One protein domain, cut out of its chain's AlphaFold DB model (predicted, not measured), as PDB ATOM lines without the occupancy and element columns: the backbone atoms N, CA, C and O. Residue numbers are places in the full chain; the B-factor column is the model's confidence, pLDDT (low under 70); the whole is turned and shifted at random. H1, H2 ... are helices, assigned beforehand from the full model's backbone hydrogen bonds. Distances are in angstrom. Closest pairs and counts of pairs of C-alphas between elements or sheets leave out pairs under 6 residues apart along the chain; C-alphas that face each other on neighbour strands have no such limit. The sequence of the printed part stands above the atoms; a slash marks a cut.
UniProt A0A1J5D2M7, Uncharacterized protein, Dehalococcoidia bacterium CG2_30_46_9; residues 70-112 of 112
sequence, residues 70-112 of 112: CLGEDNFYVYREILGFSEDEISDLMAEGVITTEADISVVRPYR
ATOM      1  N   CYS A  70     159.208 145.620 183.208       93.81
ATOM      2  CA  CYS A  70     158.127 144.708 182.852       93.81
ATOM      3  C   CYS A  70     158.041 144.501 181.327       93.81
ATOM      4  O   CYS A  70     158.637 145.236 180.534       93.81
ATOM      5  N   LEU A  71     157.289 143.477 180.910       93.31
ATOM      6  CA  LEU A  71     157.039 143.207 179.496       93.31
ATOM      7  C   LEU A  71     156.376 144.425 178.842       93.31
ATOM      8  O   LEU A  71     155.346 144.883 179.316       93.31
ATOM      9  N   GLY A  72     156.989 144.946 177.781       93.62
ATOM     10  CA  GLY A  72     156.484 146.103 177.042       93.62
ATOM     11  C   GLY A  72     156.648 147.467 177.729       93.62
ATOM     12  O   GLY A  72     156.252 148.472 177.145       93.62
ATOM     13  N   GLU A  73     157.268 147.542 178.915       94.69
ATOM     14  CA  GLU A  73     157.299 148.766 179.739       94.69
ATOM     15  C   GLU A  73     157.913 149.981 179.022       94.69
ATOM     16  O   GLU A  73     157.493 151.115 179.242       94.69
ATOM     17  N   ASP A  74     158.883 149.751 178.137       95.62
ATOM     18  CA  ASP A  74     159.581 150.808 177.401       95.62
ATOM     19  C   ASP A  74     159.142 150.900 175.916       95.62
ATOM     20  O   ASP A  74     159.762 151.627 175.140       95.62
ATOM     21  N   ASN A  75     158.064 150.209 175.501       95.88
ATOM     22  CA  ASN A  75     157.600 150.173 174.102       95.88
ATOM     23  C   ASN A  75     157.331 151.575 173.543       95.88
ATOM     24  O   ASN A  75     157.877 151.936 172.504       95.88
ATOM     25  N   PHE A  76     156.527 152.384 174.241       95.00
ATOM     26  CA  PHE A  76     156.205 153.739 173.784       95.00
ATOM     27  C   PHE A  76     157.454 154.605 173.638       95.00
ATOM     28  O   PHE A  76     157.592 155.300 172.639       95.00
ATOM     29  N   TYR A  77     158.391 154.529 174.589       96.50
ATOM     30  CA  TYR A  77     159.647 155.270 174.500       96.50
ATOM     31  C   TYR A  77     160.447 154.864 173.257       96.50
ATOM     32  O   TYR A  77     160.895 155.721 172.502       96.50
ATOM     33  N   VAL A  78     160.594 153.563 173.001       97.38
ATOM     34  CA  VAL A  78     161.367 153.083 171.851       97.38
ATOM     35  C   VAL A  78     160.676 153.430 170.530       97.38
ATOM     36  O   VAL A  78     161.293 154.059 169.671       97.38
ATOM     37  N   TYR A  79     159.406 153.064 170.350       97.88
ATOM     38  CA  TYR A  79     158.730 153.253 169.064       97.88
ATOM     39  C   TYR A  79     158.501 154.728 168.732       97.88
ATOM     40  O   TYR A  79     158.719 155.132 167.592       97.88
ATOM     41  N   ARG A  80     158.147 155.554 169.719       97.38
ATOM     42  CA  ARG A  80     157.900 156.980 169.495       97.38
ATOM     43  C   ARG A  80     159.183 157.799 169.497       97.38
ATOM     44  O   ARG A  80     159.477 158.481 168.523       97.38
ATOM     45  N   GLU A  81     159.951 157.747 170.584       98.00
ATOM     46  CA  GLU A  81     161.050 158.699 170.806       98.00
ATOM     47  C   GLU A  81     162.330 158.307 170.062       98.00
ATOM     48  O   GLU A  81     163.120 159.178 169.700       98.00
ATOM     49  N   ILE A  82     162.555 157.007 169.831       98.19
ATOM     50  CA  ILE A  82     163.751 156.517 169.128       98.19
ATOM     51  C   ILE A  82     163.452 156.247 167.651       98.19
ATOM     52  O   ILE A  82     164.253 156.623 166.795       98.19
ATOM     53  N   LEU A  83     162.330 155.585 167.348       97.88
ATOM     54  CA  LEU A  83     161.997 155.153 165.984       97.88
ATOM     55  C   LEU A  83     161.073 156.123 165.231       97.88
ATOM     56  O   LEU A  83     161.003 156.039 164.007       97.88
ATOM     57  N   GLY A  84     160.425 157.065 165.923       97.94
ATOM     58  CA  GLY A  84     159.639 158.134 165.301       97.94
ATOM     59  C   GLY A  84     158.242 157.728 164.829       97.94
ATOM     60  O   GLY A  84     157.687 158.412 163.972       97.94
ATOM     61  N   PHE A  85     157.681 156.636 165.350       98.25
ATOM     62  CA  PHE A  85     156.332 156.196 164.997       98.25
ATOM     63  C   PHE A  85     155.299 157.133 165.627       98.25
ATOM     64  O   PHE A  85     155.480 157.635 166.744       98.25
ATOM     65  N   SER A  86     154.202 157.353 164.913       97.81
ATOM     66  CA  SER A  86     153.026 158.030 165.447       97.81
ATOM     67  C   SER A  86     152.310 157.166 166.488       97.81
ATOM     68  O   SER A  86     152.459 155.943 166.533       97.81
ATOM     69  N   GLU A  87     151.515 157.804 167.347       95.19
ATOM     70  CA  GLU A  87     150.704 157.085 168.338       95.19
ATOM     71  C   GLU A  87     149.682 156.150 167.670       95.19
ATOM     72  O   GLU A  87     149.420 155.070 168.201       95.19
ATOM     73  N   ASP A  88     149.173 156.525 166.493       97.31
ATOM     74  CA  ASP A  88     148.242 155.713 165.705       97.31
ATOM     75  C   ASP A  88     148.928 154.440 165.186       97.31
ATOM     76  O   ASP A  88     148.444 153.342 165.443       97.31
ATOM     77  N   GLU A  89     150.118 154.554 164.579       97.62
ATOM     78  CA  GLU A  89     150.896 153.388 164.117       97.62
ATOM     79  C   GLU A  89     151.240 152.430 165.266       97.62
ATOM     80  O   GLU A  89     151.159 151.212 165.114       97.62
ATOM     81  N   ILE A  90     151.622 152.962 166.431       96.38
ATOM     82  CA  ILE A  90     151.918 152.136 167.611       96.38
ATOM     83  C   ILE A  90     150.655 151.409 168.079       96.38
ATOM     84  O   ILE A  90     150.717 150.220 168.399       96.38
ATOM     85  N   SER A  91     149.520 152.111 168.114       93.44
ATOM     86  CA  SER A  91     148.239 151.551 168.551       93.44
ATOM     87  C   SER A  91     147.752 150.452 167.609       93.44
ATOM     88  O   SER A  91     147.327 149.399 168.086       93.44
ATOM     89  N   ASP A  92     147.881 150.653 166.297       96.44
ATOM     90  CA  ASP A  92     147.537 149.654 165.283       96.44
ATOM     91  C   ASP A  92     148.396 148.393 165.447       96.44
ATOM     92  O   ASP A  92     147.870 147.284 165.546       96.44
ATOM     93  N   LEU A  93     149.714 148.548 165.607       95.81
ATOM     94  CA  LEU A  93     150.627 147.416 165.807       95.81
ATOM     95  C   LEU A  93     150.387 146.668 167.128       95.81
ATOM     96  O   LEU A  93     150.606 145.455 167.201       95.81
ATOM     97  N   MET A  94     149.944 147.363 168.180       92.94
ATOM     98  CA  MET A  94     149.503 146.724 169.424       92.94
ATOM     99  C   MET A  94     148.192 145.957 169.221       92.94
ATOM    100  O   MET A  94     148.082 144.815 169.662       92.94
ATOM    101  N   ALA A  95     147.214 146.547 168.528       91.88
ATOM    102  CA  ALA A  95     145.921 145.915 168.258       91.88
ATOM    103  C   ALA A  95     146.049 144.674 167.357       91.88
ATOM    104  O   ALA A  95     145.332 143.691 167.545       91.88
ATOM    105  N   GLU A  96     146.994 144.695 166.415       95.12
ATOM    106  CA  GLU A  96     147.336 143.562 165.552       95.12
ATOM    107  C   GLU A  96     148.155 142.470 166.273       95.12
ATOM    108  O   GLU A  96     148.387 141.400 165.706       95.12
ATOM    109  N   GLY A  97     148.594 142.708 167.516       92.31
ATOM    110  CA  GLY A  97     149.414 141.769 168.290       92.31
ATOM    111  C   GLY A  97     150.864 141.660 167.805       92.31
ATOM    112  O   GLY A  97     151.557 140.694 168.130       92.31
ATOM    113  N   VAL A  98     151.335 142.631 167.016       95.19
ATOM    114  CA  VAL A  98     152.726 142.708 166.540       95.19
ATOM    115  C   VAL A  98     153.647 143.187 167.664       95.19
ATOM    116  O   VAL A  98     154.750 142.661 167.832       95.19
ATOM    117  N   ILE A  99     153.197 144.171 168.450       94.50
ATOM    118  CA  ILE A  99     153.915 144.673 169.627       94.50
ATOM    119  C   ILE A  99     153.406 143.954 170.875       94.50
ATOM    120  O   ILE A  99     152.246 144.093 171.249       94.50
ATOM    121  N   THR A 100     154.300 143.242 171.559       92.88
ATOM    122  CA  THR A 100     153.980 142.553 172.815       92.88
ATOM    123  C   THR A 100     153.887 143.530 173.990       92.88
ATOM    124  O   THR A 100     154.776 144.366 174.182       92.88
ATOM    125  N   THR A 101     152.849 143.390 174.812       90.62
ATOM    126  CA  THR A 101     152.528 144.236 175.978       90.62
ATOM    127  C   THR A 101     152.248 143.389 177.225       90.62
ATOM    128  O   THR A 101     152.248 142.157 177.165       90.62
ATOM    129  N   GLU A 102     151.971 144.013 178.376       87.56
ATOM    130  CA  GLU A 102     151.526 143.264 179.557       87.56
ATOM    131  C   GLU A 102     150.227 142.467 179.337       87.56
ATOM    132  O   GLU A 102     150.002 141.478 180.037       87.56
ATOM    133  N   ALA A 103     149.393 142.847 178.359       84.94
ATOM    134  CA  ALA A 103     148.161 142.128 178.032       84.94
ATOM    135  C   ALA A 103     148.430 140.707 177.501       84.94
ATOM    136  O   ALA A 103     147.582 139.826 177.644       84.94
ATOM    137  N   ASP A 104     149.628 140.464 176.959       85.25
ATOM    138  CA  ASP A 104     150.052 139.170 176.414       85.25
ATOM    139  C   ASP A 104     150.620 138.224 177.479       85.25
ATOM    140  O   ASP A 104     150.962 137.071 177.190       85.25
ATOM    141  N   ILE A 105     150.734 138.682 178.731       81.38
ATOM    142  CA  ILE A 105     151.147 137.832 179.842       81.38
ATOM    143  C   ILE A 105     150.039 136.800 180.077       81.38
ATOM    144  O   ILE A 105     149.071 137.030 180.803       81.38
ATOM    145  N   SER A 106     150.199 135.612 179.486       67.00
ATOM    146  CA  SER A 106     149.398 134.447 179.857       67.00
ATOM    147  C   SER A 106     149.537 134.234 181.362       67.00
ATOM    148  O   SER A 106     150.653 134.327 181.879       67.00
ATOM    149  N   VAL A 107     148.430 133.967 182.063       60.31
ATOM    150  CA  VAL A 107     148.425 133.755 183.518       60.31
ATOM    151  C   VAL A 107     149.455 132.679 183.856       60.31
ATOM    152  O   VAL A 107     149.217 131.485 183.665       60.31
ATOM    153  N   VAL A 108     150.631 133.108 184.317       54.31
ATOM    154  CA  VAL A 108     151.708 132.207 184.703       54.31
ATOM    155  C   VAL A 108     151.153 131.382 185.853       54.31
ATOM    156  O   VAL A 108     150.826 131.919 186.912       54.31
ATOM    157  N   ARG A 109     150.987 130.070 185.641       46.72
ATOM    158  CA  ARG A 109     150.670 129.159 186.742       46.72
ATOM    159  C   ARG A 109     151.768 129.347 187.794       46.72
ATOM    160  O   ARG A 109     152.937 129.251 187.417       46.72
ATOM    161  N   PRO A 110     151.435 129.629 189.065       44.03
ATOM    162  CA  PRO A 110     152.454 129.792 190.087       44.03
ATOM    163  C   PRO A 110     153.341 128.545 190.109       44.03
ATOM    164  O   PRO A 110     152.841 127.424 189.959       44.03
ATOM    165  N   TYR A 111     154.651 128.760 190.237       43.62
ATOM    166  CA  TYR A 111     155.614 127.680 190.440       43.62
ATOM    167  C   TYR A 111     155.113 126.806 191.601       43.62
ATOM    168  O   TYR A 111     154.813 127.327 192.676       43.62
ATOM    169  N   ARG A 112     154.938 125.507 191.332       40.69
ATOM    170  CA  ARG A 112     154.645 124.496 192.356       40.69
ATOM    171  C   ARG A 112     155.853 124.276 193.249       40.69
ATOM    172  O   ARG A 112     156.978 124.308 192.703       40.69
TER     173      ARG A 112
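This is residues 70 to 112 of the 112 residues of an uncharacterized protein of Dehalococcoidia bacterium CG2_30_46_9 (UniProt A0A1J5D2M7). What shape? With little regular structure, a helical hairpin, H1 then H2, has a tail whose residues 106 to 112 stick out. How built? It is all helix, with 17 of 43 printed residues in two named helices and no named strand. It is loose: radius of gyration of the C-alphas 12.7 A, spans 43 by 19 by 10 A.

Which is first? H1, residues 75 to 82, begins at C-alpha 75 (157.600, 150.173, 174.102), 10.1 A from its last C-alpha. Then? H2, residues 87 to 95, ends at C-alpha 95 (145.921, 145.915, 168.258), 12.2 A from its first.

Do they meet? H1 and H2 touch; the closest C-alphas, of Tyr 79 and Ile 90, are 7.1 A apart. They run opposite ways at a shallow tilt of 33 degrees, only just. Their backbones? Every O i to N i+4 pair in both is within hydrogen-bond range.

How long? The farthest C-alphas, of Gly 84 and Arg 112, are 43.5 A apart. Where is confidence low? Residues 106 to 112 have pLDDT under 70.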